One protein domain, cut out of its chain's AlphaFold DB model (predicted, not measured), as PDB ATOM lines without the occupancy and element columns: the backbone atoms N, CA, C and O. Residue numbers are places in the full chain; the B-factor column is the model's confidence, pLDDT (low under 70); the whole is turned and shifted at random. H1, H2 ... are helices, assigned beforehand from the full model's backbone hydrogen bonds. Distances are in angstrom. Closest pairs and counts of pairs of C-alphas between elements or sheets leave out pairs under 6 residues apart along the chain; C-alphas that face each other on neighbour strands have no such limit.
ATOM      1  N   LYS A  19     247.719 239.393  98.889       79.06
ATOM      2  CA  LYS A  19     247.271 238.734 100.129       79.06
ATOM      3  C   LYS A  19     246.439 239.660 101.017       79.06
ATOM      4  O   LYS A  19     245.407 239.236 101.542       79.06
ATOM      5  N   LYS A  20     246.849 240.926 101.177       79.75
ATOM      6  CA  LYS A  20     246.077 241.933 101.929       79.75
ATOM      7  C   LYS A  20     244.714 242.192 101.287       79.75
ATOM      8  O   LYS A  20     243.714 242.225 102.000       79.75
ATOM      9  N   GLN A  21     244.649 242.332  99.962       76.88
ATOM     10  CA  GLN A  21     243.380 242.524  99.257       76.88
ATOM     11  C   GLN A  21     242.446 241.318  99.414       76.88
ATOM     12  O   GLN A  21     241.262 241.507  99.695       76.88
ATOM     13  N   LEU A  22     242.973 240.095  99.314       77.06
ATOM     14  CA  LEU A  22     242.193 238.865  99.476       77.06
ATOM     15  C   LEU A  22     241.631 238.731 100.900       77.06
ATOM     16  O   LEU A  22     240.458 238.401 101.076       77.06
ATOM     17  N   LEU A  23     242.422 239.074 101.923       74.69
ATOM     18  CA  LEU A  23     241.952 239.125 103.312       74.69
ATOM     19  C   LEU A  23     240.841 240.165 103.511       74.69
ATOM     20  O   LEU A  23     239.824 239.855 104.131       74.69
ATOM     21  N   ILE A  24     240.988 241.367 102.942       75.88
ATOM     22  CA  ILE A  24     239.958 242.418 103.002       75.88
ATOM     23  C   ILE A  24     238.668 241.955 102.312       75.88
ATOM     24  O   ILE A  24     237.574 242.200 102.823       75.88
ATOM     25  N   GLN A  25     238.769 241.283 101.162       75.62
ATOM     26  CA  GLN A  25     237.607 240.734 100.461       75.62
ATOM     27  C   GLN A  25     236.909 239.651 101.289       75.62
ATOM     28  O   GLN A  25     235.691 239.725 101.454       75.62
ATOM     29  N   LYS A  26     237.671 238.712 101.870       75.50
ATOM     30  CA  LYS A  26     237.143 237.658 102.751       75.50
ATOM     31  C   LYS A  26     236.446 238.238 103.985       75.50
ATOM     32  O   LYS A  26     235.380 237.778 104.376       75.50
ATOM     33  N   GLN A  27     237.006 239.283 104.586       75.12
ATOM     34  CA  GLN A  27     236.397 239.954 105.736       75.12
ATOM     35  C   GLN A  27     235.101 240.682 105.349       75.12
ATOM     36  O   GLN A  27     234.092 240.577 106.046       75.12
ATOM     37  N   LYS A  28     235.090 241.379 104.203       75.50
ATOM     38  CA  LYS A  28     233.883 242.036 103.681       75.50
ATOM     39  C   LYS A  28     232.783 241.034 103.327       75.50
ATOM     40  O   LYS A  28     231.614 241.354 103.536       75.50
ATOM     41  N   SER A  29     233.120 239.863 102.784       78.19
ATOM     42  CA  SER A  29     232.126 238.832 102.462       78.19
ATOM     43  C   SER A  29     231.541 238.195 103.722       78.19
ATOM     44  O   SER A  29     230.324 238.066 103.796       78.19
ATOM     45  N   LEU A  30     232.365 237.900 104.732       78.94
ATOM     46  CA  LEU A  30     231.905 237.369 106.021       78.94
ATOM     47  C   LEU A  30     230.975 238.339 106.750       78.94
ATOM     48  O   LEU A  30     229.911 237.940 107.205       78.94
ATOM     49  N   HIS A  31     231.325 239.626 106.801       81.00
ATOM     50  CA  HIS A  31     230.462 240.636 107.415       81.00
ATOM     51  C   HIS A  31     229.111 240.722 106.686       81.00
ATOM     52  O   HIS A  31     228.056 240.670 107.314       81.00
ATOM     53  N   LYS A  32     229.124 240.785 105.350       82.38
ATOM     54  CA  LYS A  32     227.882 240.779 104.564       82.38
ATOM     55  C   LYS A  32     227.048 239.521 104.810       82.38
ATOM     56  O   LYS A  32     225.835 239.638 104.904       82.38
ATOM     57  N   MET A  33     227.693 238.360 104.930       83.69
ATOM     58  CA  MET A  33     227.017 237.100 105.229       83.69
ATOM     59  C   MET A  33     226.371 237.130 106.613       83.69
ATOM     60  O   MET A  33     225.210 236.769 106.742       83.69
ATOM     61  N   LYS A  34     227.085 237.622 107.631       83.69
ATOM     62  CA  LYS A  34     226.555 237.732 108.993       83.69
ATOM     63  C   LYS A  34     225.299 238.602 109.048       83.69
ATOM     64  O   LYS A  34     224.280 238.155 109.549       83.69
ATOM     65  N   VAL A  35     225.343 239.791 108.443       82.56
ATOM     66  CA  VAL A  35     224.167 240.679 108.363       82.56
ATOM     67  C   VAL A  35     223.007 240.005 107.621       82.56
ATOM     68  O   VAL A  35     221.848 240.221 107.964       82.56
ATOM     69  N   ALA A  36     223.304 239.187 106.608       85.56
ATOM     70  CA  ALA A  36     222.285 238.452 105.872       85.56
ATOM     71  C   ALA A  36     221.606 237.369 106.706       85.56
ATOM     72  O   ALA A  36     220.379 237.316 106.729       85.56
ATOM     73  N   LEU A  37     222.394 236.575 107.428       87.75
ATOM     74  CA  LEU A  37     221.885 235.571 108.357       87.75
ATOM     75  C   LEU A  37     221.090 236.217 109.492       87.75
ATOM     76  O   LEU A  37     219.981 235.784 109.764       87.75
ATOM     77  N   ASP A  38     221.586 237.305 110.082       85.19
ATOM     78  CA  ASP A  38     220.856 238.030 111.125       85.19
ATOM     79  C   ASP A  38     219.524 238.591 110.611       85.19
ATOM     80  O   ASP A  38     218.505 238.490 111.291       85.19
ATOM     81  N   THR A  39     219.499 239.136 109.389       86.62
ATOM     82  CA  THR A  39     218.243 239.610 108.783       86.62
ATOM     83  C   THR A  39     217.289 238.446 108.519       86.62
ATOM     84  O   THR A  39     216.098 238.584 108.760       86.62
ATOM     85  N   PHE A  40     217.797 237.297 108.068       92.44
ATOM     86  CA  PHE A  40     216.993 236.090 107.890       92.44
ATOM     87  C   PHE A  40     216.439 235.557 109.221       92.44
ATOM     88  O   PHE A  40     215.274 235.184 109.299       92.44
ATOM     89  N   TYR A  41     217.225 235.580 110.296       91.06
ATOM     90  CA  TYR A  41     216.758 235.159 111.617       91.06
ATOM     91  C   TYR A  41     215.686 236.095 112.185       91.06
ATOM     92  O   TYR A  41     214.792 235.616 112.873       91.06
ATOM     93  N   ASN A  42     215.708 237.388 111.840       88.06
ATOM     94  CA  ASN A  42     214.601 238.292 112.170       88.06
ATOM     95  C   ASN A  42     213.300 237.907 111.440       88.06
ATOM     96  O   ASN A  42     212.237 238.164 111.978       88.06
ATOM     97  N   VAL A  43     213.357 237.264 110.264       93.44
ATOM     98  CA  VAL A  43     212.157 236.728 109.585       93.44
ATOM     99  C   VAL A  43     211.620 235.498 110.318       93.44
ATOM    100  O   VAL A  43     210.415 235.338 110.485       93.44
ATOM    101  N   LEU A  44     212.514 234.606 110.745       94.88
ATOM    102  CA  LEU A  44     212.126 233.356 111.396       94.88
ATOM    103  C   LEU A  44     211.641 233.550 112.845       94.88
ATOM    104  O   LEU A  44     210.821 232.761 113.299       94.88
ATOM    105  N   GLU A  45     212.110 234.575 113.568       91.62
ATOM    106  CA  GLU A  45     211.702 234.855 114.959       91.62
ATOM    107  C   GLU A  45     210.169 235.015 115.121       91.62
ATOM    108  O   GLU A  45     209.584 234.221 115.863       91.62
ATOM    109  N   PRO A  46     209.481 235.937 114.413       91.56
ATOM    110  CA  PRO A  46     208.023 236.059 114.485       91.56
ATOM    111  C   PRO A  46     207.297 234.844 113.891       91.56
ATOM    112  O   PRO A  46     206.208 234.503 114.344       91.56
ATOM    113  N   LEU A  47     207.895 234.131 112.928       94.75
ATOM    114  CA  LEU A  47     207.307 232.893 112.411       94.75
ATOM    115  C   LEU A  47     207.293 231.783 113.474       94.75
ATOM    116  O   LEU A  47     206.298 231.074 113.600       94.75
ATOM    117  N   GLU A  48     208.368 231.629 114.254       94.44
ATOM    118  CA  GLU A  48     208.399 230.692 115.383       94.44
ATOM    119  C   GLU A  48     207.345 231.051 116.443       94.44
ATOM    120  O   GLU A  48     206.679 230.151 116.956       94.44
ATOM    121  N   GLU A  49     207.148 232.343 116.735       91.25
ATOM    122  CA  GLU A  49     206.087 232.804 117.649       91.25
ATOM    123  C   GLU A  49     204.686 232.524 117.098       91.25
ATOM    124  O   GLU A  49     203.840 231.992 117.820       91.25
ATOM    125  N   TYR A  50     204.461 232.777 115.807       92.56
ATOM    126  CA  TYR A  50     203.211 232.429 115.140       92.56
ATOM    127  C   TYR A  50     202.920 230.925 115.257       92.56
ATOM    128  O   TYR A  50     201.815 230.524 115.627       92.56
ATOM    129  N   ILE A  51     203.913 230.068 114.989       93.56
ATOM    130  CA  ILE A  51     203.747 228.610 115.079       93.56
ATOM    131  C   ILE A  51     203.397 228.197 116.511       93.56
ATOM    132  O   ILE A  51     202.458 227.421 116.708       93.56
ATOM    133  N   GLU A  52     204.111 228.745 117.497       91.31
ATOM    134  CA  GLU A  52     203.868 228.523 118.923       91.31
ATOM    135  C   GLU A  52     202.434 228.898 119.324       91.31
ATOM    136  O   GLU A  52     201.710 228.066 119.879       91.31
ATOM    137  N   LYS A  53     201.998 230.122 119.001       90.31
ATOM    138  CA  LYS A  53     200.675 230.645 119.376       90.31
ATOM    139  C   LYS A  53     199.530 230.014 118.589       90.31
ATOM    140  O   LYS A  53     198.405 229.981 119.082       90.31
ATOM    141  N   SER A  54     199.789 229.479 117.393       89.81
ATOM    142  CA  SER A  54     198.756 228.836 116.570       89.81
ATOM    143  C   SER A  54     198.145 227.591 117.223       89.81
ATOM    144  O   SER A  54     197.082 227.146 116.799       89.81
ATOM    145  N   GLY A  55     198.821 226.990 118.210       84.44
ATOM    146  CA  GLY A  55     198.363 225.788 118.916       84.44
ATOM    147  C   GLY A  55     198.404 224.495 118.090       84.44
ATOM    148  O   GLY A  55     198.268 223.411 118.652       84.44
ATOM    149  N   ASN A  56     198.668 224.579 116.782       82.44
ATOM    150  CA  ASN A  56     198.695 223.433 115.866       82.44
ATOM    151  C   ASN A  56     199.942 222.545 116.038       82.44
ATOM    152  O   ASN A  56     200.006 221.451 115.482       82.44
ATOM    153  N   TYR A  57     200.923 222.999 116.824       86.69
ATOM    154  CA  TYR A  57     202.202 222.325 117.037       86.69
ATOM    155  C   TYR A  57     202.501 222.106 118.525       86.69
ATOM    156  O   TYR A  57     203.231 222.887 119.148       86.69
ATOM    157  N   PRO A  58     201.983 221.019 119.123       83.06
ATOM    158  CA  PRO A  58     202.241 220.707 120.521       83.06
ATOM    159  C   PRO A  58     203.745 220.603 120.817       83.06
ATOM    160  O   PRO A  58     204.487 219.879 120.149       83.06
ATOM    161  N   GLY A  59     204.197 221.331 121.840       85.94
ATOM    162  CA  GLY A  59     205.594 221.313 122.286       85.94
ATOM    163  C   GLY A  59     206.572 222.092 121.401       85.94
ATOM    164  O   GLY A  59     207.780 221.918 121.566       85.94
ATOM    165  N   PHE A  60     206.092 222.953 120.492       90.56
ATOM    166  CA  PHE A  60     206.957 223.759 119.619       90.56
ATOM    167  C   PHE A  60     207.968 224.625 120.388       90.56
ATOM    168  O   PHE A  60     209.111 224.749 119.961       90.56
ATOM    169  N   ILE A  61     207.600 225.121 121.576       89.31
ATOM    170  CA  ILE A  61     208.474 225.908 122.469       89.31
ATOM    171  C   ILE A  61     209.829 225.225 122.703       89.31
ATOM    172  O   ILE A  61     210.875 225.870 122.668       89.31
ATOM    173  N   ALA A  62     209.827 223.904 122.918       89.50
ATOM    174  CA  ALA A  62     211.045 223.135 123.174       89.50
ATOM    175  C   ALA A  62     211.895 222.899 121.911       89.50
ATOM    176  O   ALA A  62     213.024 222.425 122.015       89.50
ATOM    177  N   LYS A  63     211.345 223.195 120.729       91.31
ATOM    178  CA  LYS A  63     211.978 222.989 119.421       91.31
ATOM    179  C   LYS A  63     212.480 224.283 118.778       91.31
ATOM    180  O   LYS A  63     213.247 224.192 117.817       91.31
ATOM    181  N   ARG A  64     212.084 225.453 119.303       90.12
ATOM    182  CA  ARG A  64     212.546 226.773 118.845       90.12
ATOM    183  C   ARG A  64     214.063 226.792 118.692       90.12
ATOM    184  O   ARG A  64     214.794 226.292 119.550       90.12
ATOM    185  N   GLN A  65     214.532 227.357 117.585       90.31
ATOM    186  CA  GLN A  65     215.959 227.566 117.350       90.31
ATOM    187  C   GLN A  65     216.349 229.024 117.605       90.31
ATOM    188  O   GLN A  65     217.519 229.299 117.881       90.31
ATOM    189  N   ILE A  66     215.389 229.954 117.547       84.88
ATOM    190  CA  ILE A  66     215.647 231.389 117.649       84.88
ATOM    191  C   ILE A  66     215.118 231.901 118.984       84.88
ATOM    192  O   ILE A  66     213.935 232.179 119.171       84.88
ATOM    193  N   TYR A  67     216.033 232.027 119.943       66.44
ATOM    194  CA  TYR A  67     215.719 232.524 121.276       66.44
ATOM    195  C   TYR A  67     215.934 234.036 121.372       66.44
ATOM    196  O   TYR A  67     217.074 234.497 121.413       66.44
ATOM    197  N   ARG A  68     214.820 234.777 121.484       58.09
ATOM    198  CA  ARG A  68     214.718 236.149 122.023       58.09
ATOM    199  C   ARG A  68     215.851 237.088 121.585       58.09
ATOM    200  O   ARG A  68     216.544 237.672 122.422       58.09
ATOM    201  N   LYS A  69     216.045 237.254 120.273       55.19
ATOM    202  CA  LYS A  69     216.979 238.261 119.739       55.19
ATOM    203  C   LYS A  69     216.325 239.646 119.646       55.19
ATOM    204  O   LYS A  69     217.069 240.627 119.519       55.19
ATOM    205  N   SER A  70     214.993 239.760 119.702       51.00
ATOM    206  CA  SER A  70     214.306 241.063 119.581       51.00
ATOM    207  C   SER A  70     212.979 241.177 120.322       51.00
ATOM    208  O   SER A  70     212.643 242.275 120.766       51.00
ATOM    209  N   ILE A  71     212.215 240.088 120.423       50.31
ATOM    210  CA  ILE A  71     210.824 240.154 120.868       50.31
ATOM    211  C   ILE A  71     210.773 239.767 122.351       50.31
ATOM    212  O   ILE A  71     211.023 238.627 122.741       50.31
ATOM    213  N   GLN A  72     210.549 240.757 123.218       51.00
ATOM    214  CA  GLN A  72     210.108 240.486 124.588       51.00
ATOM    215  C   GLN A  72     208.747 239.818 124.481       51.00
ATOM    216  O   GLN A  72     207.900 240.444 123.851       51.00
ATOM    217  N   ASP A  73     208.592 238.610 125.052       53.75
ATOM    218  CA  ASP A  73     207.354 237.813 125.157       53.75
ATOM    219  C   ASP A  73     206.135 238.639 124.763       53.75
ATOM    220  O   ASP A  73     205.552 239.345 125.592       53.75
ATOM    221  N   SER A  74     205.853 238.675 123.460       53.28
ATOM    222  CA  SER A  74     204.901 239.645 122.965       53.28
ATOM    223  C   SER A  74     203.542 239.172 123.461       53.28
ATOM    224  O   SER A  74     203.037 238.133 123.037       53.28
ATOM    225  N   GLU A  75     202.893 239.958 124.321       62.91
ATOM    226  CA  GLU A  75     201.453 239.835 124.602       62.91
ATOM    227  C   GLU A  75     200.601 240.088 123.328       62.91
ATOM    228  O   GLU A  75     199.390 240.286 123.397       62.91
ATOM    229  N   GLY A  76     201.234 240.125 122.149       71.38
ATOM    230  CA  GLY A  76     200.620 240.310 120.849       71.38
ATOM    231  C   GLY A  76     199.824 239.089 120.410       71.38
ATOM    232  O   GLY A  76     200.113 237.950 120.787       71.38
ATOM    233  N   SER A  77     198.811 239.345 119.589       84.38
ATOM    234  CA  SER A  77     197.982 238.304 118.998       84.38
ATOM    235  C   SER A  77     198.723 237.549 117.890       84.38
ATOM    236  O   SER A  77     199.763 237.994 117.405       84.38
ATOM    237  N   LEU A  78     198.163 236.412 117.472       86.56
ATOM    238  CA  LEU A  78     198.683 235.612 116.359       86.56
ATOM    239  C   LEU A  78     198.806 236.437 115.065       86.56
ATOM    240  O   LEU A  78     199.758 236.270 114.310       86.56
ATOM    241  N   GLU A  79     197.858 237.345 114.833       85.00
ATOM    242  CA  GLU A  79     197.844 238.246 113.678       85.00
ATOM    243  C   GLU A  79     199.020 239.227 113.704       85.00
ATOM    244  O   GLU A  79     199.601 239.505 112.659       85.00
ATOM    245  N   ASN A  80     199.420 239.710 114.886       83.94
ATOM    246  CA  ASN A  80     200.574 240.603 114.997       83.94
ATOM    247  C   ASN A  80     201.874 239.891 114.597       83.94
ATOM    248  O   ASN A  80     202.720 240.499 113.944       83.94
ATOM    249  N   ASP A  81     202.036 238.618 114.967       87.56
ATOM    250  CA  ASP A  81     203.230 237.840 114.617       87.56
ATOM    251  C   ASP A  81     203.257 237.503 113.121       87.56
ATOM    252  O   ASP A  81     204.303 237.602 112.483       87.56
ATOM    253  N   GLU A  82     202.099 237.172 112.541       89.62
ATOM    254  CA  GLU A  82     201.933 236.992 111.094       89.62
ATOM    255  C   GLU A  82     202.329 238.261 110.322       89.62
ATOM    256  O   GLU A  82     203.111 238.217 109.367       89.62
ATOM    257  N   ASP A  83     201.846 239.410 110.785       84.50
ATOM    258  CA  ASP A  83     202.117 240.708 110.184       84.50
ATOM    259  C   ASP A  83     203.587 241.122 110.283       84.50
ATOM    260  O   ASP A  83     204.159 241.649 109.317       84.50
ATOM    261  N   LEU A  84     204.213 240.878 111.438       85.81
ATOM    262  CA  LEU A  84     205.644 241.091 111.636       85.81
ATOM    263  C   LEU A  84     206.458 240.177 110.720       85.81
ATOM    264  O   LEU A  84     207.328 240.671 110.002       85.81
ATOM    265  N   PHE A  85     206.121 238.886 110.661       92.12
ATOM    266  CA  PHE A  85     206.764 237.919 109.773       92.12
ATOM    267  C   PHE A  85     206.727 238.374 108.309       92.12
ATOM    268  O   PHE A  85     207.768 238.429 107.652       92.12
ATOM    269  N   LEU A  86     205.554 238.740 107.789       91.25
ATOM    270  CA  LEU A  86     205.427 239.145 106.389       91.25
ATOM    271  C   LEU A  86     206.114 240.483 106.102       91.25
ATOM    272  O   LEU A  86     206.688 240.669 105.024       91.25
ATOM    273  N   SER A  87     206.097 241.406 107.065       86.56
ATOM    274  CA  SER A  87     206.832 242.670 106.967       86.56
ATOM    275  C   SER A  87     208.339 242.427 106.889       86.56
ATOM    276  O   SER A  87     209.002 242.959 105.993       86.56
ATOM    277  N   ASP A  88     208.879 241.582 107.767       89.31
ATOM    278  CA  ASP A  88     210.298 241.235 107.777       89.31
ATOM    279  C   ASP A  88     210.693 240.433 106.535       89.31
ATOM    280  O   ASP A  88     211.746 240.699 105.947       89.31
ATOM    281  N   LEU A  89     209.835 239.527 106.052       93.75
ATOM    282  CA  LEU A  89     210.066 238.792 104.809       93.75
ATOM    283  C   LEU A  89     210.101 239.732 103.595       93.75
ATOM    284  O   LEU A  89     210.972 239.595 102.733       93.75
ATOM    285  N   TYR A  90     209.223 240.738 103.544       91.00
ATOM    286  CA  TYR A  90     209.266 241.771 102.508       91.00
ATOM    287  C   TYR A  90     210.568 242.586 102.570       91.00
ATOM    288  O   TYR A  90     211.219 242.804 101.543       91.00
ATOM    289  N   ILE A  91     210.992 243.022 103.763       88.25
ATOM    290  CA  ILE A  91     212.264 243.743 103.945       88.25
ATOM    291  C   ILE A  91     213.441 242.865 103.512       88.25
ATOM    292  O   ILE A  91     214.350 243.353 102.829       88.25
ATOM    293  N   PHE A  92     213.426 241.584 103.881       91.50
ATOM    294  CA  PHE A  92     214.432 240.606 103.488       91.50
ATOM    295  C   PHE A  92     214.491 240.481 101.961       91.50
ATOM    296  O   PHE A  92     215.557 240.707 101.379       91.50
ATOM    297  N   ALA A  93     213.349 240.283 101.297       93.00
ATOM    298  CA  ALA A  93     213.254 240.255  99.839       93.00
ATOM    299  C   ALA A  93     213.879 241.502  99.196       93.00
ATOM    300  O   ALA A  93     214.784 241.400  98.370       93.00
ATOM    301  N   ARG A  94     213.503 242.708  99.645       90.25
ATOM    302  CA  ARG A  94     214.050 243.962  99.090       90.25
ATOM    303  C   ARG A  94     215.535 244.164  99.374       90.25
ATOM    304  O   ARG A  94     216.241 244.724  98.536       90.25
ATOM    305  N   THR A  95     216.014 243.726 100.535       86.12
ATOM    306  CA  THR A  95     217.420 243.868 100.941       86.12
ATOM    307  C   THR A  95     218.324 242.928 100.148       86.12
ATOM    308  O   THR A  95     219.457 243.303  99.816       86.12
ATOM    309  N   PHE A  96     217.827 241.730  99.828       86.12
ATOM    310  CA  PHE A  96     218.594 240.675  99.167       86.12
ATOM    311  C   PHE A  96     218.282 240.488  97.676       86.12
ATOM    312  O   PHE A  96     218.975 239.725  97.001       86.12
ATOM    313  N   HIS A  97     217.352 241.265  97.122       88.25
ATOM    314  CA  HIS A  97     217.097 241.305  95.686       88.25
ATOM    315  C   HIS A  97     218.379 241.639  94.894       88.25
ATOM    316  O   HIS A  97     219.091 242.608  95.189       88.25
ATOM    317  N   GLY A  98     218.692 240.817  93.888       83.44
ATOM    318  CA  GLY A  98     219.876 240.972  93.035       83.44
ATOM    319  C   GLY A  98     221.224 240.738  93.733       83.44
ATOM    320  O   GLY A  98     222.271 241.094  93.181       83.44
ATOM    321  N   LYS A  99     221.246 240.176  94.951       85.31
ATOM    322  CA  LYS A  99     222.502 239.758  95.595       85.31
ATOM    323  C   LYS A  99     223.059 238.493  94.928       85.31
ATOM    324  O   LYS A  99     222.316 237.751  94.294       85.31
ATOM    325  N   PRO A 100     224.373 238.228  95.059       84.25
ATOM    326  CA  PRO A 100     224.970 237.030  94.479       84.25
ATOM    327  C   PRO A 100     224.323 235.742  95.003       84.25
ATOM    328  O   PRO A 100     224.174 235.577  96.212       84.25
ATOM    329  N   GLU A 101     224.039 234.806  94.098       85.56
ATOM    330  CA  GLU A 101     223.346 233.536  94.371       85.56
ATOM    331  C   GLU A 101     223.975 232.727  95.518       85.56
ATOM    332  O   GLU A 101     223.273 232.119  96.321       85.56
ATOM    333  N   PHE A 102     225.306 232.755  95.655       81.75
ATOM    334  CA  PHE A 102     225.988 232.021  96.723       81.75
ATOM    335  C   PHE A 102     225.595 232.502  98.129       81.75
ATOM    336  O   PHE A 102     225.626 231.700  99.057       81.75
ATOM    337  N   PHE A 103     225.233 233.784  98.307       83.56
ATOM    338  CA  PHE A 103     224.737 234.275  99.596       83.56
ATOM    339  C   PHE A 103     223.402 233.621  99.925       83.56
ATOM    340  O   PHE A 103     223.227 233.104 101.024       83.56
ATOM    341  N   MET A 104     222.499 233.595  98.948       89.44
ATOM    342  CA  MET A 104     221.170 233.029  99.128       89.44
ATOM    343  C   MET A 104     221.230 231.528  99.400       89.44
ATOM    344  O   MET A 104     220.556 231.061 100.307       89.44
ATOM    345  N   LYS A 105     222.116 230.786  98.721       91.38
ATOM    346  CA  LYS A 105     222.314 229.346  98.969       91.38
ATOM    347  C   LYS A 105     222.738 229.023 100.400       91.38
ATOM    348  O   LYS A 105     222.277 228.032 100.951       91.38
ATOM    349  N   VAL A 106     223.597 229.846 101.007       90.62
ATOM    350  CA  VAL A 106     224.022 229.643 102.405       90.62
ATOM    351  C   VAL A 106     222.852 229.849 103.368       90.62
ATOM    352  O   VAL A 106     222.684 229.071 104.303       90.62
ATOM    353  N   ILE A 107     222.021 230.862 103.123       93.44
ATOM    354  CA  ILE A 107     220.828 231.131 103.937       93.44
ATOM    355  C   ILE A 107     219.767 230.045 103.712       93.44
ATOM    356  O   ILE A 107     219.134 229.590 104.658       93.44
ATOM    357  N   GLN A 108     219.614 229.572 102.477       96.25
ATOM    358  CA  GLN A 108     218.700 228.488 102.120       96.25
ATOM    359  C   GLN A 108     219.092 227.160 102.774       96.25
ATOM    360  O   GLN A 108     218.227 226.417 103.227       96.25
ATOM    361  N   GLU A 109     220.389 226.875 102.893       95.88
ATOM    362  CA  GLU A 109     220.871 225.738 103.681       95.88
ATOM    363  C   GLU A 109     220.425 225.850 105.152       95.88
ATOM    364  O   GLU A 109     219.937 224.874 105.716       95.88
ATOM    365  N   ASP A 110     220.540 227.036 105.764       94.88
ATOM    366  CA  ASP A 110     220.069 227.285 107.136       94.88
ATOM    367  C   ASP A 110     218.548 227.152 107.263       94.88
ATOM    368  O   ASP A 110     218.070 226.570 108.236       94.88
ATOM    369  N   PHE A 111     217.789 227.625 106.274       97.38
ATOM    370  CA  PHE A 111     216.340 227.447 106.220       97.38
ATOM    371  C   PHE A 111     215.945 225.965 106.251       97.38
ATOM    372  O   PHE A 111     215.069 225.572 107.019       97.38
ATOM    373  N   TYR A 112     216.624 225.113 105.480       98.38
ATOM    374  CA  TYR A 112     216.340 223.678 105.507       98.38
ATOM    375  C   TYR A 112     216.754 223.023 106.825       98.38
ATOM    376  O   TYR A 112     215.991 222.228 107.373       98.38
ATOM    377  N   LYS A 113     217.913 223.390 107.389       97.50
ATOM    378  CA  LYS A 113     218.307 222.921 108.729       97.50
ATOM    379  C   LYS A 113     217.240 223.257 109.763       97.50
ATOM    380  O   LYS A 113     216.821 222.378 110.511       97.50
ATOM    381  N   TRP A 114     216.738 224.491 109.726       97.25
ATOM    382  CA  TRP A 114     215.658 224.943 110.591       97.25
ATOM    383  C   TRP A 114     214.415 224.066 110.467       97.25
ATOM    384  O   TRP A 114     213.998 223.527 111.487       97.25
ATOM    385  N   ILE A 115     213.896 223.833 109.249       97.44
ATOM    386  CA  ILE A 115     212.737 222.948 109.010       97.44
ATOM    387  C   ILE A 115     212.939 221.586 109.682       97.44
ATOM    388  O   ILE A 115     212.061 221.113 110.408       97.44
ATOM    389  N   ASN A 116     214.109 220.970 109.473       97.31
ATOM    390  CA  ASN A 116     214.428 219.676 110.062       97.31
ATOM    391  C   ASN A 116     214.462 219.727 111.598       97.31
ATOM    392  O   ASN A 116     213.875 218.866 112.252       97.31
ATOM    393  N   ALA A 117     215.115 220.736 112.178       96.12
ATOM    394  CA  ALA A 117     215.259 220.854 113.625       96.12
ATOM    395  C   ALA A 117     213.943 221.152 114.348       96.12
ATOM    396  O   ALA A 117     213.700 220.586 115.417       96.12
ATOM    397  N   VAL A 118     213.079 221.999 113.780       95.19
ATOM    398  CA  VAL A 118     211.783 222.312 114.401       95.19
ATOM    399  C   VAL A 118     210.742 221.203 114.195       95.19
ATOM    400  O   VAL A 118     209.729 221.158 114.896       95.19
ATOM    401  N   GLY A 119     211.004 220.257 113.286       94.44
ATOM    402  CA  GLY A 119     210.161 219.080 113.059       94.44
ATOM    403  C   GLY A 119     208.807 219.405 112.423       94.44
ATOM    404  O   GLY A 119     207.800 218.768 112.745       94.44
ATOM    405  N   ILE A 120     208.782 220.422 111.563       93.25
ATOM    406  CA  ILE A 120     207.651 220.752 110.690       93.25
ATOM    407  C   ILE A 120     207.619 219.738 109.539       93.25
ATOM    408  O   ILE A 120     208.663 219.398 108.997       93.25
ATOM    409  N   THR A 121     206.434 219.255 109.172       95.38
ATOM    410  CA  THR A 121     206.183 218.202 108.164       95.38
ATOM    411  C   THR A 121     204.914 218.511 107.373       95.38
ATOM    412  O   THR A 121     204.075 219.286 107.830       95.38
ATOM    413  N   ALA A 122     204.712 217.897 106.208       95.00
ATOM    414  CA  ALA A 122     203.518 218.139 105.394       95.00
ATOM    415  C   ALA A 122     202.193 217.860 106.140       95.00
ATOM    416  O   ALA A 122     201.186 218.522 105.877       95.00
ATOM    417  N   GLU A 123     202.210 216.915 107.082       92.94
ATOM    418  CA  GLU A 123     201.052 216.414 107.822       92.94
ATOM    419  C   GLU A 123     200.704 217.258 109.051       92.94
ATOM    420  O   GLU A 123     199.528 217.375 109.391       92.94
ATOM    421  N   ASN A 124     201.701 217.839 109.727       91.75
ATOM    422  CA  ASN A 124     201.480 218.664 110.921       91.75
ATOM    423  C   ASN A 124     201.450 220.176 110.629       91.75
ATOM    424  O   ASN A 124     201.231 220.961 111.545       91.75
ATOM    425  N   THR A 125     201.624 220.585 109.367       92.31
ATOM    426  CA  THR A 125     201.603 221.995 108.948       92.31
ATOM    427  C   THR A 125     200.219 222.449 108.518       92.31
ATOM    428  O   THR A 125     199.626 221.867 107.611       92.31
ATOM    429  N   SER A 126     199.732 223.544 109.115       92.62
ATOM    430  CA  SER A 126     198.532 224.232 108.636       92.62
ATOM    431  C   SER A 126     198.735 224.742 107.210       92.62
ATOM    432  O   SER A 126     199.841 225.105 106.818       92.62
ATOM    433  N   GLU A 127     197.663 224.808 106.425       92.69
ATOM    434  CA  GLU A 127     197.754 225.215 105.019       92.69
ATOM    435  C   GLU A 127     198.411 226.593 104.834       92.69
ATOM    436  O   GLU A 127     199.252 226.786 103.960       92.69
ATOM    437  N   GLU A 128     198.086 227.537 105.714       92.88
ATOM    438  CA  GLU A 128     198.680 228.874 105.738       92.88
ATOM    439  C   GLU A 128     200.195 228.837 105.967       92.88
ATOM    440  O   GLU A 128     200.959 229.418 105.195       92.88
ATOM    441  N   LEU A 129     200.649 228.076 106.967       94.94
ATOM    442  CA  LEU A 129     202.071 227.953 107.263       94.94
ATOM    443  C   LEU A 129     202.832 227.296 106.103       94.94
ATOM    444  O   LEU A 129     203.949 227.713 105.806       94.94
ATOM    445  N   LYS A 130     202.231 226.342 105.377       96.12
ATOM    446  CA  LYS A 130     202.852 225.788 104.159       96.12
ATOM    447  C   LYS A 130     203.150 226.891 103.146       96.12
ATOM    448  O   LYS A 130     204.241 226.924 102.579       96.12
ATOM    449  N   HIS A 131     202.216 227.818 102.940       96.69
ATOM    450  CA  HIS A 131     202.420 228.943 102.031       96.69
ATOM    451  C   HIS A 131     203.468 229.942 102.527       96.69
ATOM    452  O   HIS A 131     204.228 230.444 101.702       96.69
ATOM    453  N   PHE A 132     203.575 230.176 103.835       96.88
ATOM    454  CA  PHE A 132     204.646 231.003 104.406       96.88
ATOM    455  C   PHE A 132     206.031 230.401 104.157       96.88
ATOM    456  O   PHE A 132     206.940 231.102 103.713       96.88
ATOM    457  N   LEU A 133     206.181 229.090 104.360       97.75
ATOM    458  CA  LEU A 133     207.433 228.381 104.084       97.75
ATOM    459  C   LEU A 133     207.795 228.431 102.596       97.75
ATOM    460  O   LEU A 133     208.963 228.616 102.247       97.75
ATOM    461  N   ILE A 134     206.801 228.292 101.714       97.94
ATOM    462  CA  ILE A 134     207.006 228.423 100.268       97.94
ATOM    463  C   ILE A 134     207.452 229.845  99.910       97.94
ATOM    464  O   ILE A 134     208.380 229.989  99.118       97.94
ATOM    465  N   GLU A 135     206.857 230.883 100.506       97.31
ATOM    466  CA  GLU A 135     207.241 232.272 100.232       97.31
ATOM    467  C   GLU A 135     208.681 232.565 100.683       97.31
ATOM    468  O   GLU A 135     209.438 233.177  99.930       97.31
ATOM    469  N   ILE A 136     209.108 232.058 101.849       97.75
ATOM    470  CA  ILE A 136     210.514 232.151 102.284       97.75
ATOM    471  C   ILE A 136     211.439 231.552 101.222       97.75
ATOM    472  O   ILE A 136     212.406 232.194 100.804       97.75
ATOM    473  N   ASN A 137     211.139 230.337 100.755       97.75
ATOM    474  CA  ASN A 137     211.968 229.683  99.748       97.75
ATOM    475  C   ASN A 137     211.961 230.430  98.407       97.75
ATOM    476  O   ASN A 137     213.014 230.560  97.791       97.75
ATOM    477  N   ASN A 138     210.816 230.966  97.973       97.00
ATOM    478  CA  ASN A 138     210.731 231.775  96.756       97.00
ATOM    479  C   ASN A 138     211.653 232.996  96.844       97.00
ATOM    480  O   ASN A 138     212.416 233.252  95.914       97.00
ATOM    481  N   VAL A 139     211.654 233.704  97.978       96.00
ATOM    482  CA  VAL A 139     212.550 234.850  98.196       96.00
ATOM    483  C   VAL A 139     214.022 234.425  98.166       96.00
ATOM    484  O   VAL A 139     214.848 235.113  97.564       96.00
ATOM    485  N   LEU A 140     214.363 233.278  98.759       95.75
ATOM    486  CA  LEU A 140     215.723 232.724  98.727       95.75
ATOM    487  C   LEU A 140     216.147 232.267  97.320       95.75
ATOM    488  O   LEU A 140     217.325 232.341  96.978       95.75
ATOM    489  N   GLU A 141     215.206 231.854  96.474       95.38
ATOM    490  CA  GLU A 141     215.443 231.538  95.059       95.38
ATOM    491  C   GLU A 141     215.456 232.782  94.153       95.38
ATOM    492  O   GLU A 141     215.792 232.682  92.973       95.38
ATOM    493  N   GLY A 142     215.137 233.960  94.699       93.62
ATOM    494  CA  GLY A 142     215.051 235.217  93.953       93.62
ATOM    495  C   GLY A 142     213.732 235.426  93.204       93.62
ATOM    496  O   GLY A 142     213.651 236.349  92.403       93.62
ATOM    497  N   ASN A 143     212.716 234.606  93.476       95.25
ATOM    498  CA  ASN A 143     211.359 234.705  92.935       95.25
ATOM    499  C   ASN A 143     210.467 235.553  93.871       95.25
ATOM    500  O   ASN A 143     209.445 235.083  94.373       95.25
ATOM    501  N   ASP A 144     210.890 236.785  94.185       94.31
ATOM    502  CA  ASP A 144     210.244 237.658  95.181       94.31
ATOM    503  C   ASP A 144     209.058 238.480  94.638       94.31
ATOM    504  O   ASP A 144     208.532 239.369  95.316       94.31
ATOM    505  N   GLU A 145     208.607 238.222  93.408       94.06
ATOM    506  CA  GLU A 145     207.604 239.053  92.741       94.06
ATOM    507  C   GLU A 145     206.247 239.027  93.444       94.06
ATOM    508  O   GLU A 145     205.560 240.053  93.479       94.06
ATOM    509  N   LYS A 146     205.860 237.869  93.994       92.69
ATOM    510  CA  LYS A 146     204.560 237.671  94.640       92.69
ATOM    511  C   LYS A 146     204.444 238.522  95.899       92.69
ATOM    512  O   LYS A 146     203.593 239.415  95.922       92.69
ATOM    513  N   ILE A 147     205.330 238.327  96.881       91.94
ATOM    514  CA  ILE A 147     205.341 239.152  98.093       91.94
ATOM    515  C   ILE A 147     205.443 240.640  97.757       91.94
ATOM    516  O   ILE A 147     204.643 241.435  98.240       91.94
ATOM    517  N   VAL A 148     206.326 241.039  96.835       90.75
ATOM    518  CA  VAL A 148     206.478 242.456  96.469       90.75
ATOM    519  C   VAL A 148     205.199 243.034  95.860       90.75
ATOM    520  O   VAL A 148     204.851 244.185  96.149       90.75
ATOM    521  N   LYS A 149     204.509 242.280  95.001       91.00
ATOM    522  CA  LYS A 149     203.258 242.713  94.375       91.00
ATOM    523  C   LYS A 149     202.137 242.823  95.404       91.00
ATOM    524  O   LYS A 149     201.515 243.881  95.473       91.00
ATOM    525  N   GLU A 150     201.918 241.786  96.209       88.62
ATOM    526  CA  GLU A 150     200.832 241.752  97.195       88.62
ATOM    527  C   GLU A 150     201.018 242.829  98.273       88.62
ATOM    528  O   GLU A 150     200.083 243.586  98.545       88.62
ATOM    529  N   THR A 151     202.240 243.016  98.791       84.94
ATOM    530  CA  THR A 151     202.538 244.113  99.727       84.94
ATOM    531  C   THR A 151     202.263 245.481  99.088       84.94
ATOM    532  O   THR A 151     201.664 246.353  99.716       84.94
ATOM    533  N   ARG A 152     202.660 245.701  97.822       84.81
ATOM    534  CA  ARG A 152     202.424 246.980  97.119       84.81
ATOM    535  C   ARG A 152     200.949 247.253  96.862       84.81
ATOM    536  O   ARG A 152     200.514 248.390  97.029       84.81
ATOM    537  N   GLU A 153     200.208 246.257  96.387       84.25
ATOM    538  CA  GLU A 153     198.764 246.371  96.163       84.25
ATOM    539  C   GLU A 153     198.055 246.703  97.463       84.25
ATOM    540  O   GLU A 153     197.196 247.582  97.489       84.25
ATOM    541  N   LYS A 154     198.494 246.090  98.560       74.12
ATOM    542  CA  LYS A 154     197.946 246.406  99.859       74.12
ATOM    543  C   LYS A 154     198.262 247.828 100.304       74.12
ATOM    544  O   LYS A 154     197.333 248.553 100.632       74.12
ATOM    545  N   ILE A 155     199.526 248.261 100.270       76.12
ATOM    546  CA  ILE A 155     199.914 249.628 100.675       76.12
ATOM    547  C   ILE A 155     199.094 250.694  99.928       76.12
ATOM    548  O   ILE A 155     198.777 251.730 100.500       76.12
ATOM    549  N   LYS A 156     198.712 250.442  98.667       79.19
ATOM    550  CA  LYS A 156     197.850 251.354  97.893       79.19
ATOM    551  C   LYS A 156     196.416 251.454  98.419       79.19
ATOM    552  O   LYS A 156     195.780 252.476  98.193       79.19
ATOM    553  N   ASN A 157     195.918 250.402  99.062       72.50
ATOM    554  CA  ASN A 157     194.525 250.261  99.477       72.50
ATOM    555  C   ASN A 157     194.307 250.508 100.980       72.50
ATOM    556  O   ASN A 157     193.161 250.512 101.419       72.50
ATOM    557  N   ILE A 158     195.369 250.699 101.774       70.12
ATOM    558  CA  ILE A 158     195.238 251.035 103.197       70.12
ATOM    559  C   ILE A 158     195.007 252.543 103.329       70.12
ATOM    560  O   ILE A 158     195.862 253.352 102.964       70.12
ATOM    561  N   GLU A 159     193.870 252.922 103.907       69.31
ATOM    562  CA  GLU A 159     193.691 254.252 104.482       69.31
ATOM    563  C   GLU A 159     194.426 254.268 105.826       69.31
ATOM    564  O   GLU A 159     193.949 253.708 106.809       69.31
ATOM    565  N   VAL A 160     195.654 254.792 105.845       64.94
ATOM    566  CA  VAL A 160     196.493 254.685 107.043       64.94
ATOM    567  C   VAL A 160     196.143 255.793 108.031       64.94
ATOM    568  O   VAL A 160     196.316 256.975 107.714       64.94
ATOM    569  N   ASP A 161     195.722 255.426 109.244       74.75
ATOM    570  CA  ASP A 161     195.688 256.373 110.359       74.75
ATOM    571  C   ASP A 161     197.129 256.871 110.600       74.75
ATOM    572  O   ASP A 161     198.043 256.062 110.803       74.75
ATOM    573  N   PRO A 162     197.385 258.192 110.598       74.12
ATOM    574  CA  PRO A 162     198.694 258.743 110.939       74.12
ATOM    575  C   PRO A 162     199.292 258.206 112.249       74.12
ATOM    576  O   PRO A 162     200.515 258.188 112.393       74.12
ATOM    577  N   LYS A 163     198.467 257.759 113.205       72.81
ATOM    578  CA  LYS A 163     198.934 257.109 114.439       72.81
ATOM    579  C   LYS A 163     199.485 255.704 114.190       72.81
ATOM    580  O   LYS A 163     200.524 255.364 114.750       72.81
ATOM    581  N   GLU A 164     198.850 254.923 113.321       65.62
ATOM    582  CA  GLU A 164     199.327 253.593 112.921       65.62
ATOM    583  C   GLU A 164     200.595 253.684 112.062       65.62
ATOM    584  O   GLU A 164     201.502 252.863 112.208       65.62
ATOM    585  N   MET A 165     200.733 254.746 111.255       67.44
ATOM    586  CA  MET A 165     201.962 255.025 110.497       67.44
ATOM    587  C   MET A 165     203.204 255.099 111.388       67.44
ATOM    588  O   MET A 165     204.278 254.676 110.963       67.44
ATOM    589  N   VAL A 166     203.082 255.631 112.609       69.56
ATOM    590  CA  VAL A 166     204.209 255.693 113.554       69.56
ATOM    591  C   VAL A 166     204.653 254.285 113.947       69.56
ATOM    592  O   VAL A 166     205.853 254.015 113.962       69.56
ATOM    593  N   GLY A 167     203.700 253.384 114.202       66.00
ATOM    594  CA  GLY A 167     203.966 251.978 114.513       66.00
ATOM    595  C   GLY A 167     204.620 251.240 113.347       66.00
ATOM    596  O   GLY A 167     205.674 250.635 113.525       66.00
ATOM    597  N   ILE A 168     204.070 251.379 112.136       64.88
ATOM    598  CA  ILE A 168     204.633 250.783 110.913       64.88
ATOM    599  C   ILE A 168     206.051 251.309 110.662       64.88
ATOM    600  O   ILE A 168     206.976 250.542 110.399       64.88
ATOM    601  N   PHE A 169     206.259 252.624 110.774       69.75
ATOM    602  CA  PHE A 169     207.573 253.221 110.555       69.75
ATOM    603  C   PHE A 169     208.588 252.771 111.608       69.75
ATOM    604  O   PHE A 169     209.726 252.467 111.255       69.75
ATOM    605  N   ALA A 170     208.192 252.684 112.880       68.50
ATOM    606  CA  ALA A 170     209.038 252.132 113.935       68.50
ATOM    607  C   ALA A 170     209.381 250.657 113.663       68.50
ATOM    608  O   ALA A 170     210.556 250.294 113.721       68.50
ATOM    609  N   GLY A 171     208.393 249.845 113.271       65.25
ATOM    610  CA  GLY A 171     208.569 248.444 112.880       65.25
ATOM    611  C   GLY A 171     209.544 248.267 111.716       65.25
ATOM    612  O   GLY A 171     210.387 247.384 111.765       65.25
ATOM    613  N   LEU A 172     209.527 249.167 110.726       68.44
ATOM    614  CA  LEU A 172     210.492 249.165 109.619       68.44
ATOM    615  C   LEU A 172     211.883 249.683 110.029       68.44
ATOM    616  O   LEU A 172     212.903 249.184 109.553       68.44
ATOM    617  N   GLN A 173     211.961 250.717 110.875       74.38
ATOM    618  CA  GLN A 173     213.240 251.329 111.262       74.38
ATOM    619  C   GLN A 173     214.015 250.501 112.285       74.38
ATOM    620  O   GLN A 173     215.244 250.525 112.256       74.38
ATOM    621  N   ASN A 174     213.340 249.779 113.177       73.19
ATOM    622  CA  ASN A 174     213.979 248.964 114.207       73.19
ATOM    623  C   ASN A 174     214.955 247.914 113.634       73.19
ATOM    624  O   ASN A 174     216.138 247.978 113.991       73.19
ATOM    625  N   PRO A 175     214.557 247.020 112.705       66.44
ATOM    626  CA  PRO A 175     215.472 246.044 112.114       66.44
ATOM    627  C   PRO A 175     216.581 246.730 111.305       66.44
ATOM    628  O   PRO A 175     217.745 246.333 111.379       66.44
ATOM    629  N   LEU A 176     216.280 247.834 110.609       72.75
ATOM    630  CA  LEU A 176     217.295 248.612 109.887       72.75
ATOM    631  C   LEU A 176     218.333 249.244 110.827       72.75
ATOM    632  O   LEU A 176     219.527 249.255 110.515       72.75
ATOM    633  N   ASN A 177     217.909 249.769 111.976       77.94
ATOM    634  CA  ASN A 177     218.797 250.350 112.978       77.94
ATOM    635  C   ASN A 177     219.637 249.276 113.672       77.94
ATOM    636  O   ASN A 177     220.841 249.486 113.830       77.94
ATOM    637  N   LYS A 178     219.053 248.112 113.985       73.50
ATOM    638  CA  LYS A 178     219.777 246.938 114.499       73.50
ATOM    639  C   LYS A 178     220.862 246.496 113.513       73.50
ATOM    640  O   LYS A 178     222.031 246.430 113.887       73.50
ATOM    641  N   ASN A 179     220.523 246.367 112.229       70.62
ATOM    642  CA  ASN A 179     221.482 246.046 111.165       70.62
ATOM    643  C   ASN A 179     222.597 247.103 111.040       70.62
ATOM    644  O   ASN A 179     223.771 246.770 110.856       70.62
ATOM    645  N   ARG A 180     222.268 248.398 111.161       78.25
ATOM    646  CA  ARG A 180     223.269 249.483 111.169       78.25
ATOM    647  C   ARG A 180     224.189 249.408 112.386       78.25
ATOM    648  O   ARG A 180     225.382 249.667 112.240       78.25
ATOM    649  N   GLN A 181     223.656 249.090 113.562       80.31
ATOM    650  CA  GLN A 181     224.434 248.964 114.789       80.31
ATOM    651  C   GLN A 181     225.368 247.753 114.728       80.31
ATOM    652  O   GLN A 181     226.569 247.922 114.919       80.31
ATOM    653  N   GLN A 182     224.866 246.582 114.331       74.38
ATOM    654  CA  GLN A 182     225.688 245.391 114.096       74.38
ATOM    655  C   GLN A 182     226.807 245.674 113.090       74.38
ATOM    656  O   GLN A 182     227.961 245.312 113.310       74.38
ATOM    657  N   ARG A 183     226.501 246.405 112.010       76.00
ATOM    658  CA  ARG A 183     227.513 246.797 111.027       76.00
ATOM    659  C   ARG A 183     228.635 247.645 111.632       76.00
ATOM    660  O   ARG A 183     229.790 247.454 111.259       76.00
ATOM    661  N   LYS A 184     228.306 248.560 112.549       82.25
ATOM    662  CA  LYS A 184     229.298 249.355 113.294       82.25
ATOM    663  C   LYS A 184     230.087 248.491 114.278       82.25
ATOM    664  O   LYS A 184     231.297 248.633 114.370       82.25
ATOM    665  N   GLU A 185     229.432 247.563 114.970       80.75
ATOM    666  CA  GLU A 185     230.087 246.640 115.909       80.75
ATOM    667  C   GLU A 185     231.039 245.652 115.224       80.75
ATOM    668  O   GLU A 185     231.941 245.115 115.867       80.75
ATOM    669  N   LEU A 186     230.834 245.389 113.934       76.00
ATOM    670  CA  LEU A 186     231.698 244.561 113.093       76.00
ATOM    671  C   LEU A 186     232.774 245.381 112.361       76.00
ATOM    672  O   LEU A 186     233.664 244.809 111.729       76.00
ATOM    673  N   GLU A 187     232.722 246.711 112.432       78.38
ATOM    674  CA  GLU A 187     233.731 247.578 111.835       78.38
ATOM    675  C   GLU A 187     235.059 247.442 112.596       78.38
ATOM    676  O   GLU A 187     235.118 247.517 113.818       78.38
ATOM    677  N   GLY A 188     236.146 247.166 111.872       75.69
ATOM    678  CA  GLY A 188     237.474 246.955 112.460       75.69
ATOM    679  C   GLY A 188     237.739 245.556 113.036       75.69
ATOM    680  O   GLY A 188     238.910 245.211 113.193       75.69
ATOM    681  N   LYS A 189     236.713 244.719 113.264       78.31
ATOM    682  CA  LYS A 189     236.887 243.330 113.738       78.31
ATOM    683  C   LYS A 189     237.439 242.422 112.648       78.31
ATOM    684  O   LYS A 189     236.901 242.391 111.539       78.31
ATOM    685  N   LYS A 190     238.485 241.651 112.949       76.81
ATOM    686  CA  LYS A 190     239.070 240.667 112.023       76.81
ATOM    687  C   LYS A 190     238.146 239.464 111.841       76.81
ATOM    688  O   LYS A 190     237.312 239.165 112.685       76.81
ATOM    689  N   TRP A 191     238.325 238.731 110.742       66.56
ATOM    690  CA  TRP A 191     237.486 237.570 110.413       66.56
ATOM    691  C   TRP A 191     237.469 236.490 111.505       66.56
ATOM    692  O   TRP A 191     236.461 235.824 111.674       66.56
ATOM    693  N   ASN A 192     238.568 236.334 112.244       70.56
ATOM    694  CA  ASN A 192     238.713 235.377 113.338       70.56
ATOM    695  C   ASN A 192     238.184 235.901 114.687       70.56
ATOM    696  O   ASN A 192     238.207 235.171 115.669       70.56
ATOM    697  N   GLU A 193     237.765 237.166 114.749       72.81
ATOM    698  CA  GLU A 193     237.152 237.807 115.922       72.81
ATOM    699  C   GLU A 193     235.620 237.867 115.797       72.81
ATOM    700  O   GLU A 193     234.924 238.207 116.753       72.81
ATOM    701  N   ILE A 194     235.084 237.557 114.613       66.56
ATOM    702  CA  ILE A 194     233.651 237.384 114.393       66.56
ATOM    703  C   ILE A 194     233.345 235.945 114.787       66.56
ATOM    704  O   ILE A 194     233.774 235.025 114.094       66.56
ATOM    705  N   SER A 195     232.635 235.745 115.900       65.62
ATOM    706  CA  SER A 195     232.115 234.418 116.218       65.62
ATOM    707  C   SER A 195     231.252 233.952 115.050       65.62
ATOM    708  O   SER A 195     230.345 234.674 114.611       65.62
ATOM    709  N   GLU A 196     231.556 232.764 114.529       61.00
ATOM    710  CA  GLU A 196     230.554 231.970 113.829       61.00
ATOM    711  C   GLU A 196     229.457 231.751 114.871       61.00
ATOM    712  O   GLU A 196     229.645 231.010 115.831       61.00
ATOM    713  N   GLU A 197     228.390 232.548 114.800       60.16
ATOM    714  CA  GLU A 197     227.227 232.320 115.650       60.16
ATOM    715  C   GLU A 197     226.696 230.915 115.397       60.16
ATOM    716  O   GLU A 197     226.897 230.361 114.311       60.16
ATOM    717  N   ASP A 198     226.029 230.361 116.410       63.16
ATOM    718  CA  ASP A 198     225.372 229.065 116.331       63.16
ATOM    719  C   ASP A 198     224.422 229.066 115.127       63.16
ATOM    720  O   ASP A 198     223.316 229.607 115.183       63.16
ATOM    721  N   ARG A 199     224.882 228.496 114.006       80.25
ATOM    722  CA  ARG A 199     224.031 228.227 112.846       80.25
ATOM    723  C   ARG A 199     222.860 227.371 113.307       80.25
ATOM    724  O   ARG A 199     222.977 226.592 114.259       80.25
ATOM    725  N   LEU A 200     221.749 227.481 112.588       89.56
ATOM    726  CA  LEU A 200     220.576 226.661 112.859       89.56
ATOM    727  C   LEU A 200     220.973 225.178 112.827       89.56
ATOM    728  O   LEU A 200     221.723 224.731 111.952       89.56
ATOM    729  N   LYS A 201     220.521 224.429 113.835       92.00
ATOM    730  CA  LYS A 201     220.778 222.988 113.928       92.00
ATOM    731  C   LYS A 201     219.897 222.257 112.921       92.00
ATOM    732  O   LYS A 201     218.922 222.819 112.442       92.00
ATOM    733  N   GLY A 202     220.231 221.000 112.646       95.00
ATOM    734  CA  GLY A 202     219.451 220.122 111.775       95.00
ATOM    735  C   GLY A 202     220.230 219.639 110.557       95.00
ATOM    736  O   GLY A 202     221.339 220.094 110.270       95.00
ATOM    737  N   ASP A 203     219.629 218.684 109.861       97.56
ATOM    738  CA  ASP A 203     220.111 218.135 108.601       97.56
ATOM    739  C   ASP A 203     219.451 218.881 107.431       97.56
ATOM    740  O   ASP A 203     218.226 218.881 107.281       97.56
ATOM    741  N   ALA A 204     220.272 219.546 106.614       97.50
ATOM    742  CA  ALA A 204     219.794 220.356 105.497       97.50
ATOM    743  C   ALA A 204     219.149 219.510 104.386       97.50
ATOM    744  O   ALA A 204     218.189 219.956 103.760       97.50
ATOM    745  N   ASP A 205     219.649 218.299 104.141       98.31
ATOM    746  CA  ASP A 205     219.129 217.438 103.082       98.31
ATOM    747  C   ASP A 205     217.770 216.861 103.484       98.31
ATOM    748  O   ASP A 205     216.833 216.881 102.680       98.31
ATOM    749  N   LEU A 206     217.626 216.431 104.744       98.31
ATOM    750  CA  LEU A 206     216.330 216.013 105.286       98.31
ATOM    751  C   LEU A 206     215.333 217.173 105.297       98.31
ATOM    752  O   LEU A 206     214.207 217.016 104.839       98.31
ATOM    753  N   GLY A 207     215.753 218.357 105.749       98.31
ATOM    754  CA  GLY A 207     214.897 219.543 105.753       98.31
ATOM    755  C   GLY A 207     214.413 219.941 104.360       98.31
ATOM    756  O   GLY A 207     213.246 220.290 104.183       98.31
ATOM    757  N   LYS A 208     215.279 219.815 103.348       98.56
ATOM    758  CA  LYS A 208     214.912 220.040 101.949       98.56
ATOM    759  C   LYS A 208     213.906 219.007 101.444       98.56
ATOM    760  O   LYS A 208     212.952 219.376 100.764       98.56
ATOM    761  N   GLN A 209     214.089 217.726 101.771       98.56
ATOM    762  CA  GLN A 209     213.125 216.679 101.411       98.56
ATOM    763  C   GLN A 209     211.746 216.965 102.017       98.56
ATOM    764  O   GLN A 209     210.749 216.962 101.294       98.56
ATOM    765  N   THR A 210     211.707 217.310 103.306       98.50
ATOM    766  CA  THR A 210     210.475 217.687 104.005       98.50
ATOM    767  C   THR A 210     209.827 218.933 103.402       98.50
ATOM    768  O   THR A 210     208.611 218.976 103.221       98.50
ATOM    769  N   PHE A 211     210.617 219.936 103.011       98.44
ATOM    770  CA  PHE A 211     210.098 221.114 102.316       98.44
ATOM    771  C   PHE A 211     209.435 220.764 100.972       98.44
ATOM    772  O   PHE A 211     208.347 221.254 100.668       98.44
ATOM    773  N   GLU A 212     210.039 219.883 100.173       98.44
ATOM    774  CA  GLU A 212     209.448 219.447  98.902       98.44
ATOM    775  C   GLU A 212     208.164 218.624  99.098       98.44
ATOM    776  O   GLU A 212     207.274 218.636  98.245       98.44
ATOM    777  N   GLU A 213     208.035 217.893 100.205       98.31
ATOM    778  CA  GLU A 213     206.773 217.251 100.604       98.31
ATOM    779  C   GLU A 213     205.710 218.291 100.963       98.31
ATOM    780  O   GLU A 213     204.606 218.247 100.418       98.31
ATOM    781  N   ILE A 214     206.064 219.286 101.783       97.50
ATOM    782  CA  ILE A 214     205.191 220.413 102.136       97.50
ATOM    783  C   ILE A 214     204.675 221.104 100.872       97.50
ATOM    784  O   ILE A 214     203.462 221.246 100.702       97.50
ATOM    785  N   LYS A 215     205.577 221.447  99.946       97.50
ATOM    786  CA  LYS A 215     205.261 222.110  98.675       97.50
ATOM    787  C   LYS A 215     204.304 221.303  97.799       97.50
ATOM    788  O   LYS A 215     203.459 221.888  97.131       97.50
ATOM    789  N   ARG A 216     204.415 219.970  97.798       97.62
ATOM    790  CA  ARG A 216     203.502 219.071  97.065       97.62
ATOM    791  C   ARG A 216     202.157 218.877  97.766       97.62
ATOM    792  O   ARG A 216     201.189 218.520  97.107       97.62
ATOM    793  N   SER A 217     202.106 219.095  99.078       97.00
ATOM    794  CA  SER A 217     200.923 218.860  99.915       97.00
ATOM    795  C   SER A 217     199.957 220.044 100.013       97.00
ATOM    796  O   SER A 217     198.961 219.939 100.729       97.00
ATOM    797  N   VAL A 218     200.258 221.175  99.367       95.31
ATOM    798  CA  VAL A 218     199.353 222.333  99.361       95.31
ATOM    799  C   VAL A 218     198.082 222.003  98.584       95.31
ATOM    800  O   VAL A 218     198.120 221.502  97.459       95.31
ATOM    801  N   SER A 219     196.943 222.287  99.200       88.06
ATOM    802  CA  SER A 219     195.607 222.108  98.634       88.06
ATOM    803  C   SER A 219     195.280 223.160  97.573       88.06
ATOM    804  O   SER A 219     194.588 222.868  96.595       88.06
ATOM    805  N   ILE A 220     195.804 224.378  97.737       90.00
ATOM    806  CA  ILE A 220     195.618 225.491  96.806       90.00
ATOM    807  C   ILE A 220     196.967 225.797  96.145       90.00
ATOM    808  O   ILE A 220     197.984 225.893  96.832       90.00
ATOM    809  N   PRO A 221     197.026 225.998  94.814       91.06
ATOM    810  CA  PRO A 221     198.248 226.464  94.175       91.06
ATOM    811  C   PRO A 221     198.725 227.764  94.826       91.06
ATOM    812  O   PRO A 221     197.979 228.737  94.881       91.06
ATOM    813  N   HIS A 222     199.978 227.809  95.277       92.00
ATOM    814  CA  HIS A 222     200.505 228.944  96.044       92.00
ATOM    815  C   HIS A 222     200.375 230.303  95.330       92.00
ATOM    816  O   HIS A 222     200.152 231.323  95.973       92.00
ATOM    817  N   GLN A 223     200.406 230.329  93.994       90.12
ATOM    818  CA  GLN A 223     200.155 231.549  93.214       90.12
ATOM    819  C   GLN A 223     198.759 232.150  93.457       90.12
ATOM    820  O   GLN A 223     198.599 233.363  93.373       90.12
ATOM    821  N   ASN A 224     197.783 231.317  93.822       89.12
ATOM    822  CA  ASN A 224     196.403 231.705  94.107       89.12
ATOM    823  C   ASN A 224     196.145 231.947  95.604       89.12
ATOM    824  O   ASN A 224     195.077 232.442  95.959       89.12
ATOM    825  N   PHE A 225     197.084 231.587  96.484       90.12
ATOM    826  CA  PHE A 225     196.977 231.861  97.914       90.12
ATOM    827  C   PHE A 225     197.326 233.323  98.186       90.12
ATOM    828  O   PHE A 225     198.406 233.760  97.809       90.12
ATOM    829  N   ARG A 226     196.446 234.083  98.833       87.00
ATOM    830  CA  ARG A 226     196.712 235.489  99.162       87.00
ATOM    831  C   ARG A 226     197.370 235.577 100.535       87.00
ATOM    832  O   ARG A 226     196.788 235.096 101.505       87.00
ATOM    833  N   LEU A 227     198.544 236.199 100.616       84.56
ATOM    834  CA  LEU A 227     199.195 236.493 101.889       84.56
ATOM    835  C   LEU A 227     198.320 237.513 102.631       84.56
ATOM    836  O   LEU A 227     198.034 238.597 102.111       84.56
ATOM    837  N   ARG A 228     197.829 237.145 103.814       72.06
ATOM    838  CA  ARG A 228     197.042 238.042 104.661       72.06
ATOM    839  C   ARG A 228     197.989 239.019 105.336       72.06
ATOM    840  O   ARG A 228     199.059 238.645 105.755       72.06
ATOM    841  N   TYR A 229     197.615 240.282 105.409       60.22
ATOM    842  CA  TYR A 229     198.390 241.304 106.114       60.22
ATOM    843  C   TYR A 229     197.402 242.103 106.981       60.22
ATOM    844  O   TYR A 229     196.223 242.182 106.617       60.22
ATOM    845  N   PHE A 230     197.903 242.887 107.940       55.06
ATOM    846  CA  PHE A 230     197.248 243.844 108.853       55.06
ATOM    847  C   PHE A 230     195.753 244.104 108.629       55.06
ATOM    848  O   PHE A 230     195.369 244.749 107.645       55.06
ATOM    849  N   GLY A 231     194.921 243.681 109.580       48.84
ATOM    850  CA  GLY A 231     193.525 244.118 109.696       48.84
ATOM    851  C   GLY A 231     192.520 243.438 108.762       48.84
ATOM    852  O   GLY A 231     191.318 243.678 108.901       48.84
ATOM    853  N   GLU A 232     192.952 242.558 107.850       56.50
ATOM    854  CA  GLU A 232     192.016 241.647 107.183       56.50
ATOM    855  C   GLU A 232     191.537 240.617 108.212       56.50
ATOM    856  O   GLU A 232     192.257 239.685 108.568       56.50
ATOM    857  N   LYS A 233     190.311 240.802 108.727       53.66
ATOM    858  CA  LYS A 233     189.683 239.810 109.604       53.66
ATOM    859  C   LYS A 233     189.704 238.463 108.896       53.66
ATOM    860  O   LYS A 233     189.276 238.364 107.741       53.66
TER     861      LYS A 233
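What this domain is: This is residues 19 to 233 of the 285 residues of an uncharacterized protein of Mycoplasmataceae bacterium RV_VA103A (UniProt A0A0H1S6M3). A bundle of four helices, H1, H3, H4 and H5, makes the core, and the long H1 runs along the longest axis of the whole. H8 crosses H4 and H5 on one side; on another side H6 and H7 make an open V, its tip at residues 161 to 167 sticking out, and H7 folds back to pack on H1. The printed part has 215 residues, with eight named helices in the order H1 to H8 and no named strand; the class is all helix. It is compact, with a radius of gyration of the C-alphas of 17.7 A, and spans 57 by 45 by 32 A.

How they stand to each other: Begin at H1, residues 19 to 53, and H4, residues 101 to 118: these are the hub, each touching four other helices. They form an up-and-down bundle, each helix running against the one before it, with H3, residues 78 to 96, and H5, residues 127 to 141. H1 and H3 touch at a shallow tilt of 20 degrees, opposite ways, with the closest C-alphas those of Pro 46 and Asp 81, 5.1 A apart. Look at Leu 37 and Ile 107, 6.4 A apart, for the closest C-alphas of H1 and H4. H4 and H5 form a helical hairpin, closest at the C-alphas of Met 104 and Leu 140, 5.5 A. H8, residues 204 to 216, touches H4 about perpendicular, at 83 degrees, closest at the C-alphas of Asn 116 and Gly 207, 4.3 A. H6, residues 145 to 157, touches H3 with residues 147 to 151 alone, closest at the C-alphas of Tyr 90 and Ile 147, 6.5 A. H7, residues 162 to 185, touches H1 with residues 175 to 183 alone, closest at the C-alphas of Val 35 and Asn 179, 6.6 A. H2, residues 60 to 63, only just touches H4, with 3 pairs of C-alphas within 8 A, the closest Lys 63 and Val 118, 5.1 A. Every O i to N i+4 pair is within hydrogen-bond range in H3, H4, H5, H6 and H8; H1 has 29 of 31, H7 16 of 20, and H2 is too short for such a pair.

Where its parts are: Find C-alpha 19 at (247.271, 238.734, 100.129); from there H1 runs 51.1 A to C-alpha 53. H3 is 26.8 A long, H4 25.7 A and H5 21.3 A. H7 starts at C-alpha 162, (198.694, 258.743, 110.939), runs 34.0 A and has a kink of 27 degrees near residue 174. H8 ends at C-alpha 216, (203.502, 219.071, 97.065).

The domain as a whole: The C-alphas of Lys 19 and Lys 233, the two farthest apart, are 58.4 A apart. The printed part has no cut. The links H2 to H3 and H7 to H8 are long. Mean pLDDT of the printed part is 83.9; 32 residues are under 70, among them 67 to 75, 164 to 172 and 229 to 233.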